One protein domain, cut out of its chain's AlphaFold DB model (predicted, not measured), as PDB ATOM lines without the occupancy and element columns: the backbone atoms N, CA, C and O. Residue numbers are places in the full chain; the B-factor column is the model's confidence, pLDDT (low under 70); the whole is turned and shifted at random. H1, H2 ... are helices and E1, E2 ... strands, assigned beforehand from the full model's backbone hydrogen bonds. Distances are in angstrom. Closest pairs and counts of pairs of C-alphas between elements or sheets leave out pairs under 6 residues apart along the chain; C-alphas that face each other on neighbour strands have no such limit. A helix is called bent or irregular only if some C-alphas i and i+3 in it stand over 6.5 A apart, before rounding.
ATOM      1  N   GLY A  19     166.314 120.109 112.161       90.00
ATOM      2  CA  GLY A  19     165.579 120.844 111.132       90.00
ATOM      3  C   GLY A  19     164.060 120.723 111.271       90.00
ATOM      4  O   GLY A  19     163.365 121.718 111.139       90.00
ATOM      5  N   GLU A  20     163.537 119.535 111.592       87.88
ATOM      6  CA  GLU A  20     162.105 119.331 111.874       87.88
ATOM      7  C   GLU A  20     161.637 120.137 113.095       87.88
ATOM      8  O   GLU A  20     160.554 120.717 113.064       87.88
ATOM      9  N   VAL A  21     162.454 120.203 114.153       87.81
ATOM     10  CA  VAL A  21     162.162 121.012 115.349       87.81
ATOM     11  C   VAL A  21     162.180 122.503 115.017       87.81
ATOM     12  O   VAL A  21     161.208 123.186 115.324       87.81
ATOM     13  N   ALA A  22     163.219 122.989 114.334       89.50
ATOM     14  CA  ALA A  22     163.319 124.392 113.931       89.50
ATOM     15  C   ALA A  22     162.150 124.808 113.023       89.50
ATOM     16  O   ALA A  22     161.481 125.803 113.289       89.50
ATOM     17  N   LEU A  23     161.824 123.990 112.015       88.38
ATOM     18  CA  LEU A  23     160.685 124.232 111.127       88.38
ATOM     19  C   LEU A  23     159.365 124.289 111.906       88.38
ATOM     20  O   LEU A  23     158.514 125.133 111.632       88.38
ATOM     21  N   ARG A  24     159.176 123.397 112.884       87.38
ATOM     22  CA  ARG A  24     157.977 123.390 113.728       87.38
ATOM     23  C   ARG A  24     157.856 124.675 114.550       87.38
ATOM     24  O   ARG A  24     156.754 125.209 114.650       87.38
ATOM     25  N   GLU A  25     158.949 125.142 115.145       89.12
ATOM     26  CA  GLU A  25     158.976 126.376 115.939       89.12
ATOM     27  C   GLU A  25     158.690 127.610 115.073       89.12
ATOM     28  O   GLU A  25     157.856 128.434 115.445       89.12
ATOM     29  N   GLU A  26     159.289 127.696 113.883       92.25
ATOM     30  CA  GLU A  26     159.055 128.784 112.923       92.25
ATOM     31  C   GLU A  26     157.601 128.829 112.433       92.25
ATOM     32  O   GLU A  26     156.974 129.895 112.418       92.25
ATOM     33  N   VAL A  27     157.030 127.672 112.074       89.75
ATOM     34  CA  VAL A  27     155.616 127.569 111.679       89.75
ATOM     35  C   VAL A  27     154.710 127.985 112.836       89.75
ATOM     36  O   VAL A  27     153.771 128.751 112.626       89.75
ATOM     37  N   ALA A  28     154.994 127.533 114.061       89.44
ATOM     38  CA  ALA A  28     154.189 127.881 115.226       89.44
ATOM     39  C   ALA A  28     154.241 129.383 115.549       89.44
ATOM     40  O   ALA A  28     153.198 129.990 115.786       89.44
ATOM     41  N   ALA A  29     155.428 129.994 115.498       91.12
ATOM     42  CA  ALA A  29     155.601 131.431 115.695       91.12
ATOM     43  C   ALA A  29     154.850 132.250 114.631       91.12
ATOM     44  O   ALA A  29     154.179 133.231 114.957       91.12
ATOM     45  N   THR A  30     154.904 131.811 113.371       92.75
ATOM     46  CA  THR A  30     154.203 132.466 112.256       92.75
ATOM     47  C   THR A  30     152.684 132.384 112.423       92.75
ATOM     48  O   THR A  30     151.990 133.392 112.305       92.75
ATOM     49  N   LEU A  31     152.146 131.205 112.754       91.31
ATOM     50  CA  LEU A  31     150.708 131.030 112.979       91.31
ATOM     51  C   LEU A  31     150.213 131.812 114.198       91.31
ATOM     52  O   LEU A  31     149.110 132.357 114.161       91.31
ATOM     53  N   LEU A  32     151.036 131.930 115.244       90.44
ATOM     54  CA  LEU A  32     150.729 132.767 116.401       90.44
ATOM     55  C   LEU A  32     150.625 134.248 116.007       90.44
ATOM     56  O   LEU A  32     149.680 134.925 116.404       90.44
ATOM     57  N   GLN A  33     151.547 134.740 115.172       94.19
ATOM     58  CA  GLN A  33     151.486 136.100 114.627       94.19
ATOM     59  C   GLN A  33     150.233 136.321 113.762       94.19
ATOM     60  O   GLN A  33     149.691 137.425 113.715       94.19
ATOM     61  N   TRP A  34     149.759 135.277 113.078       94.62
ATOM     62  CA  TRP A  34     148.592 135.337 112.198       94.62
ATOM     63  C   TRP A  34     147.257 135.102 112.908       94.62
ATOM     64  O   TRP A  34     146.228 135.188 112.240       94.62
ATOM     65  N   GLN A  35     147.221 134.874 114.227       92.31
ATOM     66  CA  GLN A  35     145.967 134.652 114.967       92.31
ATOM     67  C   GLN A  35     144.873 135.696 114.660       92.31
ATOM     68  O   GLN A  35     143.781 135.292 114.263       92.31
ATOM     69  N   PRO A  36     145.145 137.021 114.650       93.19
ATOM     70  CA  PRO A  36     144.118 138.019 114.323       93.19
ATOM     71  C   PRO A  36     143.609 137.960 112.871       93.19
ATOM     72  O   PRO A  36     142.567 138.529 112.536       93.19
ATOM     73  N   LEU A  37     144.373 137.348 111.963       93.50
ATOM     74  CA  LEU A  37     143.953 137.093 110.584       93.50
ATOM     75  C   LEU A  37     143.121 135.812 110.517       93.50
ATOM     76  O   LEU A  37     142.053 135.825 109.916       93.50
ATOM     77  N   ILE A  38     143.581 134.748 111.182       92.44
ATOM     78  CA  ILE A  38     142.915 133.442 111.258       92.44
ATOM     79  C   ILE A  38     141.521 133.580 111.880       92.44
ATOM     80  O   ILE A  38     140.558 133.038 111.339       92.44
ATOM     81  N   ASP A  39     141.387 134.372 112.944       90.88
ATOM     82  CA  ASP A  39     140.108 134.617 113.615       90.88
ATOM     83  C   ASP A  39     139.062 135.252 112.687       90.88
ATOM     84  O   ASP A  39     137.869 134.991 112.829       90.88
ATOM     85  N   ARG A  40     139.502 136.039 111.696       94.12
ATOM     86  CA  ARG A  40     138.633 136.710 110.713       94.12
ATOM     87  C   ARG A  40     138.360 135.878 109.461       94.12
ATOM     88  O   ARG A  40     137.520 136.266 108.652       94.12
ATOM     89  N   CYS A  41     139.066 134.768 109.264       93.19
ATOM     90  CA  CYS A  41     138.865 133.916 108.101       93.19
ATOM     91  C   CYS A  41     137.534 133.162 108.207       93.19
ATOM     92  O   CYS A  41     137.235 132.545 109.228       93.19
ATOM     93  N   SER A  42     136.760 133.156 107.120       92.38
ATOM     94  CA  SER A  42     135.562 132.318 106.970       92.38
ATOM     95  C   SER A  42     135.894 130.881 106.551       92.38
ATOM     96  O   SER A  42     135.100 129.973 106.779       92.38
ATOM     97  N   LEU A  43     137.070 130.671 105.950       91.56
ATOM     98  CA  LEU A  43     137.532 129.386 105.438       91.56
ATOM     99  C   LEU A  43     139.052 129.265 105.602       91.56
ATOM    100  O   LEU A  43     139.803 130.159 105.215       91.56
ATOM    101  N   LEU A  44     139.495 128.135 106.142       92.94
ATOM    102  CA  LEU A  44     140.890 127.740 106.308       92.94
ATOM    103  C   LEU A  44     141.145 126.490 105.458       92.94
ATOM    104  O   LEU A  44     140.735 125.386 105.816       92.94
ATOM    105  N   LEU A  45     141.823 126.668 104.323       92.31
ATOM    106  CA  LEU A  45     142.223 125.575 103.437       92.31
ATOM    107  C   LEU A  45     143.579 125.020 103.874       92.31
ATOM    108  O   LEU A  45     144.571 125.747 103.885       92.31
ATOM    109  N   LEU A  46     143.628 123.733 104.219       92.19
ATOM    110  CA  LEU A  46     144.830 123.090 104.743       92.19
ATOM    111  C   LEU A  46     145.299 121.923 103.877       92.19
ATOM    112  O   LEU A  46     144.528 121.057 103.459       92.19
ATOM    113  N   VAL A  47     146.618 121.863 103.704       90.81
ATOM    114  CA  VAL A  47     147.348 120.724 103.152       90.81
ATOM    115  C   VAL A  47     148.350 120.299 104.213       90.81
ATOM    116  O   VAL A  47     149.320 121.004 104.478       90.81
ATOM    117  N   CYS A  48     148.101 119.167 104.863       87.25
ATOM    118  CA  CYS A  48     148.980 118.679 105.919       87.25
ATOM    119  C   CYS A  48     148.972 117.141 105.973       87.25
ATOM    120  O   CYS A  48     147.895 116.538 106.094       87.25
ATOM    121  N   PRO A  49     150.145 116.481 105.904       84.50
ATOM    122  CA  PRO A  49     150.262 115.049 106.152       84.50
ATOM    123  C   PRO A  49     149.738 114.664 107.539       84.50
ATOM    124  O   PRO A  49     149.848 115.434 108.491       84.50
ATOM    125  N   LYS A  50     149.235 113.428 107.689       84.06
ATOM    126  CA  LYS A  50     148.722 112.910 108.975       84.06
ATOM    127  C   LYS A  50     149.714 113.089 110.131       84.06
ATOM    128  O   LYS A  50     149.303 113.457 111.220       84.06
ATOM    129  N   THR A  51     151.006 112.892 109.867       83.88
ATOM    130  CA  THR A  51     152.089 112.970 110.860       83.88
ATOM    131  C   THR A  51     152.350 114.371 111.412       83.88
ATOM    132  O   THR A  51     152.994 114.486 112.446       83.88
ATOM    133  N   MET A  52     151.890 115.429 110.737       80.06
ATOM    134  CA  MET A  52     152.152 116.824 111.120       80.06
ATOM    135  C   MET A  52     150.912 117.535 111.682       80.06
ATOM    136  O   MET A  52     151.001 118.694 112.087       80.06
ATOM    137  N   ARG A  53     149.754 116.861 111.743       87.12
ATOM    138  CA  ARG A  53     148.497 117.461 112.225       87.12
ATOM    139  C   ARG A  53     148.573 117.873 113.690       87.12
ATOM    140  O   ARG A  53     148.145 118.975 114.019       87.12
ATOM    141  N   ASP A  54     149.202 117.051 114.524       85.19
ATOM    142  CA  ASP A  54     149.376 117.320 115.956       85.19
ATOM    143  C   ASP A  54     150.190 118.599 116.211       85.19
ATOM    144  O   ASP A  54     150.063 119.228 117.258       85.19
ATOM    145  N   HIS A  55     151.025 119.025 115.255       83.75
ATOM    146  CA  HIS A  55     151.767 120.283 115.360       83.75
ATOM    147  C   HIS A  55     150.882 121.512 115.116       83.75
ATOM    148  O   HIS A  55     151.129 122.559 115.713       83.75
ATOM    149  N   LEU A  56     149.855 121.386 114.271       87.06
ATOM    150  CA  LEU A  56     148.927 122.473 113.954       87.06
ATOM    151  C   LEU A  56     147.796 122.572 114.982       87.06
ATOM    152  O   LEU A  56     147.501 123.669 115.451       87.06
ATOM    153  N   PHE A  57     147.198 121.436 115.350       87.94
ATOM    154  CA  PHE A  57     146.002 121.377 116.199       87.94
ATOM    155  C   PHE A  57     146.290 121.046 117.668       87.94
ATOM    156  O   PHE A  57     145.436 121.293 118.511       87.94
ATOM    157  N   GLY A  58     147.502 120.585 117.989       79.44
ATOM    158  CA  GLY A  58     147.858 120.114 119.326       79.44
ATOM    159  C   GLY A  58     147.507 118.638 119.532       79.44
ATOM    160  O   GLY A  58     146.737 118.049 118.776       79.44
ATOM    161  N   ALA A  59     148.105 118.025 120.555       70.06
ATOM    162  CA  ALA A  59     147.647 116.730 121.054       70.06
ATOM    163  C   ALA A  59     146.292 116.904 121.763       70.06
ATOM    164  O   ALA A  59     145.981 118.006 122.215       70.06
ATOM    165  N   ALA A  60     145.499 115.834 121.866       59.75
ATOM    166  CA  ALA A  60     144.153 115.868 122.442       59.75
ATOM    167  C   ALA A  60     144.095 116.687 123.754       59.75
ATOM    168  O   ALA A  60     144.740 116.334 124.739       59.75
ATOM    169  N   GLY A  61     143.343 117.796 123.740       56.91
ATOM    170  CA  GLY A  61     143.153 118.692 124.889       56.91
ATOM    171  C   GLY A  61     144.123 119.880 125.004       56.91
ATOM    172  O   GLY A  61     143.952 120.703 125.899       56.91
ATOM    173  N   ALA A  62     145.114 120.020 124.116       61.78
ATOM    174  CA  ALA A  62     146.017 121.173 124.075       61.78
ATOM    175  C   ALA A  62     145.709 122.087 122.879       61.78
ATOM    176  O   ALA A  62     145.514 121.615 121.763       61.78
ATOM    177  N   ARG A  63     145.725 123.410 123.091       66.25
ATOM    178  CA  ARG A  63     145.526 124.390 122.013       66.25
ATOM    179  C   ARG A  63     146.746 124.401 121.086       66.25
ATOM    180  O   ARG A  63     147.834 124.796 121.500       66.25
ATOM    181  N   GLY A  64     146.572 123.936 119.849       76.56
ATOM    182  CA  GLY A  64     147.621 123.922 118.827       76.56
ATOM    183  C   GLY A  64     148.017 125.302 118.302       76.56
ATOM    184  O   GLY A  64     147.347 126.301 118.557       76.56
ATOM    185  N   ALA A  65     149.096 125.346 117.515       82.50
ATOM    186  CA  ALA A  65     149.640 126.579 116.939       82.50
ATOM    187  C   ALA A  65     148.657 127.332 116.024       82.50
ATOM    188  O   ALA A  65     148.740 128.553 115.905       82.50
ATOM    189  N   LEU A  66     147.718 126.618 115.392       85.00
ATOM    190  CA  LEU A  66     146.688 127.219 114.545       85.00
ATOM    191  C   LEU A  66     145.592 127.924 115.366       85.00
ATOM    192  O   LEU A  66     144.853 128.734 114.823       85.00
ATOM    193  N   GLY A  67     145.502 127.667 116.676       85.00
ATOM    194  CA  GLY A  67     144.563 128.338 117.581       85.00
ATOM    195  C   GLY A  67     143.102 127.898 117.454       85.00
ATOM    196  O   GLY A  67     142.280 128.384 118.233       85.00
ATOM    197  N   VAL A  68     142.813 126.963 116.542       86.62
ATOM    198  CA  VAL A  68     141.506 126.342 116.273       86.62
ATOM    199  C   VAL A  68     141.599 124.824 116.414       86.62
ATOM    200  O   VAL A  68     142.678 124.247 116.269       86.62
ATOM    201  N   GLU A  69     140.472 124.170 116.677       86.00
ATOM    202  CA  GLU A  69     140.396 122.709 116.723       86.00
ATOM    203  C   GLU A  69     140.299 122.110 115.315       86.00
ATOM    204  O   GLU A  69     139.830 122.747 114.375       86.00
ATOM    205  N   MET A  70     140.696 120.843 115.160       85.62
ATOM    206  CA  MET A  70     140.566 120.138 113.875       85.62
ATOM    207  C   MET A  70     139.098 120.001 113.433       85.62
ATOM    208  O   MET A  70     138.827 119.900 112.238       85.62
ATOM    209  N   ALA A  71     138.167 119.996 114.390       85.25
ATOM    210  CA  ALA A  71     136.729 119.939 114.149       85.25
ATOM    211  C   ALA A  71     136.100 121.312 113.833       85.25
ATOM    212  O   ALA A  71     134.900 121.369 113.568       85.25
ATOM    213  N   ASP A  72     136.873 122.408 113.851       88.50
ATOM    214  CA  ASP A  72     136.360 123.742 113.523       88.50
ATOM    215  C   ASP A  72     135.778 123.741 112.090       88.50
ATOM    216  O   ASP A  72     136.460 123.329 111.145       88.50
ATOM    217  N   PRO A  73     134.527 124.196 111.887       89.88
ATOM    218  CA  PRO A  73     133.853 124.142 110.588       89.88
ATOM    219  C   PRO A  73     134.557 124.952 109.492       89.88
ATOM    220  O   PRO A  73     134.353 124.672 108.306       89.88
ATOM    221  N   ARG A  74     135.393 125.931 109.864       92.38
ATOM    222  CA  ARG A  74     136.209 126.716 108.930       92.38
ATOM    223  C   ARG A  74     137.340 125.888 108.335       92.38
ATOM    224  O   ARG A  74     137.839 126.235 107.269       92.38
ATOM    225  N   VAL A  75     137.763 124.810 108.992       92.50
ATOM    226  CA  VAL A  75     138.881 123.976 108.551       92.50
ATOM    227  C   VAL A  75     138.424 123.005 107.461       92.50
ATOM    228  O   VAL A  75     137.546 122.160 107.661       92.50
ATOM    229  N   ARG A  76     139.047 123.100 106.281       92.19
ATOM    230  CA  ARG A  76     138.803 122.213 105.136       92.19
ATOM    231  C   ARG A  76     140.116 121.727 104.537       92.19
ATOM    232  O   ARG A  76     141.025 122.510 104.272       92.19
ATOM    233  N   PHE A  77     140.203 120.424 104.295       92.38
ATOM    234  CA  PHE A  77     141.325 119.840 103.567       92.38
ATOM    235  C   PHE A  77     141.106 119.980 102.063       92.38
ATOM    236  O   PHE A  77     139.986 119.832 101.577       92.38
ATOM    237  N   VAL A  78     142.182 120.259 101.332       93.19
ATOM    238  CA  VAL A  78     142.128 120.418  99.875       93.19
ATOM    239  C   VAL A  78     141.742 119.081  99.210       93.19
ATOM    240  O   VAL A  78     142.431 118.084  99.439       93.19
ATOM    241  N   PRO A  79     140.672 119.026  98.387       89.25
ATOM    242  CA  PRO A  79     140.116 117.777  97.846       89.25
ATOM    243  C   PRO A  79     140.795 117.296  96.548       89.25
ATOM    244  O   PRO A  79     140.237 116.487  95.812       89.25
ATOM    245  N   PHE A  80     141.987 117.798  96.229       90.31
ATOM    246  CA  PHE A  80     142.742 117.442  95.026       90.31
ATOM    247  C   PHE A  80     144.244 117.366  95.332       90.31
ATOM    248  O   PHE A  80     144.696 117.947  96.320       90.31
ATOM    249  N   PRO A  81     145.043 116.665  94.505       90.50
ATOM    250  CA  PRO A  81     146.477 116.551  94.731       90.50
ATOM    251  C   PRO A  81     147.167 117.913  94.622       90.50
ATOM    252  O   PRO A  81     147.027 118.631  93.625       90.50
ATOM    253  N   THR A  82     147.948 118.233  95.646       91.25
ATOM    254  CA  THR A  82     148.777 119.435  95.721       91.25
ATOM    255  C   THR A  82     150.246 119.089  95.521       91.25
ATOM    256  O   THR A  82     150.699 118.004  95.895       91.25
ATOM    257  N   GLN A  83     151.001 120.010  94.933       91.25
ATOM    258  CA  GLN A  83     152.431 119.843  94.678       91.25
ATOM    259  C   GLN A  83     153.294 120.266  95.881       91.25
ATOM    260  O   GLN A  83     152.829 120.320  97.023       91.25
ATOM    261  N   ARG A  84     154.593 120.507  95.647       89.62
ATOM    262  CA  ARG A  84     155.528 120.940  96.692       89.62
ATOM    263  C   ARG A  84     155.034 122.240  97.347       89.62
ATOM    264  O   ARG A  84     154.584 123.115  96.611       89.62
ATOM    265  N   PRO A  85     155.168 122.406  98.680       90.81
ATOM    266  CA  PRO A  85     154.703 123.605  99.379       90.81
ATOM    267  C   PRO A  85     155.529 124.840  98.989       90.81
ATOM    268  O   PRO A  85     156.550 125.152  99.599       90.81
ATOM    269  N   THR A  86     155.102 125.528  97.935       94.44
ATOM    270  CA  THR A  86     155.639 126.813  97.481       94.44
ATOM    271  C   THR A  86     154.529 127.858  97.487       94.44
ATOM    272  O   THR A  86     153.340 127.530  97.525       94.44
ATOM    273  N   LEU A  87     154.907 129.137  97.434       93.25
ATOM    274  CA  LEU A  87     153.935 130.224  97.324       93.25
ATOM    275  C   LEU A  87     153.068 130.088  96.061       93.25
ATOM    276  O   LEU A  87     151.871 130.364  96.109       93.25
ATOM    277  N   ASP A  88     153.653 129.639  94.950       95.44
ATOM    278  CA  ASP A  88     152.933 129.458  93.687       95.44
ATOM    279  C   ASP A  88     151.901 128.331  93.779       95.44
ATOM    280  O   ASP A  88     150.773 128.492  93.317       95.44
ATOM    281  N   GLU A  89     152.229 127.231  94.466       95.31
ATOM    282  CA  GLU A  89     151.264 126.155  94.703       95.31
ATOM    283  C   GLU A  89     150.133 126.600  95.641       95.31
ATOM    284  O   GLU A  89     148.973 126.239  95.425       95.31
ATOM    285  N   ALA A  90     150.426 127.433  96.647       92.94
ATOM    286  CA  ALA A  90     149.394 128.013  97.507       92.94
ATOM    287  C   ALA A  90     148.430 128.921  96.720       92.94
ATOM    288  O   ALA A  90     147.215 128.849  96.919       92.94
ATOM    289  N   LYS A  91     148.947 129.735  95.786       94.31
ATOM    290  CA  LYS A  91     148.127 130.568  94.888       94.31
ATOM    291  C   LYS A  91     147.268 129.717  93.955       94.31
ATOM    292  O   LYS A  91     146.056 129.902  93.934       94.31
ATOM    293  N   ARG A  92     147.863 128.729  93.277       94.69
ATOM    294  CA  ARG A  92     147.152 127.790  92.394       94.69
ATOM    295  C   ARG A  92     146.038 127.045  93.129       94.69
ATOM    296  O   ARG A  92     144.934 126.900  92.612       94.69
ATOM    297  N   THR A  93     146.323 126.572  94.342       93.62
ATOM    298  CA  THR A  93     145.349 125.861  95.182       93.62
ATOM    299  C   THR A  93     144.182 126.769  95.546       93.62
ATOM    300  O   THR A  93     143.028 126.372  95.401       93.62
ATOM    301  N   ARG A  94     144.474 128.008  95.959       93.06
ATOM    302  CA  ARG A  94     143.453 129.019  96.243       93.06
ATOM    303  C   ARG A  94     142.583 129.294  95.016       93.06
ATOM    304  O   ARG A  94     141.366 129.272  95.142       93.06
ATOM    305  N   GLU A  95     143.190 129.539  93.858       92.38
ATOM    306  CA  GLU A  95     142.470 129.819  92.609       92.38
ATOM    307  C   GLU A  95     141.565 128.658  92.213       92.38
ATOM    308  O   GLU A  95     140.390 128.870  91.934       92.38
ATOM    309  N   LYS A  96     142.067 127.421  92.287       91.38
ATOM    310  CA  LYS A  96     141.278 126.228  91.977       91.38
ATOM    311  C   LYS A  96     140.118 126.019  92.955       91.38
ATOM    312  O   LYS A  96     139.030 125.659  92.528       91.38
ATOM    313  N   CYS A  97     140.317 126.271  94.250       90.25
ATOM    314  CA  CYS A  97     139.240 126.201  95.244       90.25
ATOM    315  C   CYS A  97     138.202 127.326  95.098       90.25
ATOM    316  O   CYS A  97     137.085 127.177  95.583       90.25
ATOM    317  N   MET A  98     138.572 128.449  94.478       89.69
ATOM    318  CA  MET A  98     137.696 129.604  94.251       89.69
ATOM    319  C   MET A  98     137.084 129.622  92.839       89.69
ATOM    320  O   MET A  98     136.313 130.529  92.532       89.69
ATOM    321  N   ALA A  99     137.418 128.652  91.985       88.44
ATOM    322  CA  ALA A  99     136.921 128.558  90.621       88.44
ATOM    323  C   ALA A  99     135.611 127.760  90.548       88.44
ATOM    324  O   ALA A  99     135.432 126.757  91.238       88.44
TER     325      ALA A  99
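AT A GLANCE: This is residues 19 to 99 of the 415 residues of the protein "Hypothetical protein" of Phaeomonas parva (UniProt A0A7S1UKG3). Two short parallel strands, E1 and E2, stand in the middle, with H1 and H3 to one side and H4 to the other; H2 lies between H1 and E1 along the chain. The printed part has 81 residues, with four named helices and two named strands in the order H1, H2, E1, H3, E2, H4 along the chain; its class is mostly helix, with helices holding 39 and strands 6 of the 45 residues in named elements, and the whole is compact, with a radius of gyration of the C-alphas of 12.9 A and spans of 35 by 30 by 23 A.

IN THESE COORDINATES: H1, residues 19 to 33, begins at C-alpha 19 (165.579, 120.844, 111.132) and is 21.1 A long. H2 is 35 to 38, E1 44 to 46, H3 50 to 57, E2 75 to 77. H4, 87 to 98, 16.5 A, ends at C-alpha 98 (137.696, 129.604, 94.251).

HOW THE PARTS SIT: H1 and H3 only just touch, with 3 pairs of C-alphas within 8 A, closest Arg 24 and His 55, 7.1 A. H3 is irregular: C-alphas 51 and 54 are 7.2 A apart. N 46 and O 76 of E1 and E2 are 2.9 A apart, within hydrogen-bond range. E1, H3 and E2 form a strand-helix-strand unit, two parallel neighbour strands with a helix between, its crossover right-handed. E1 and H4 are near each other. Every O i to N i+4 pair is within range in H1 and H4, but 1 of 4 in H3, with 3 of 5 O i to N i+3 pairs; H2 is too short.

THE WHOLE: The printed part has no cut. The link H3 to E2 is long, 17 residues; residues 60 to 63 are under pLDDT 70.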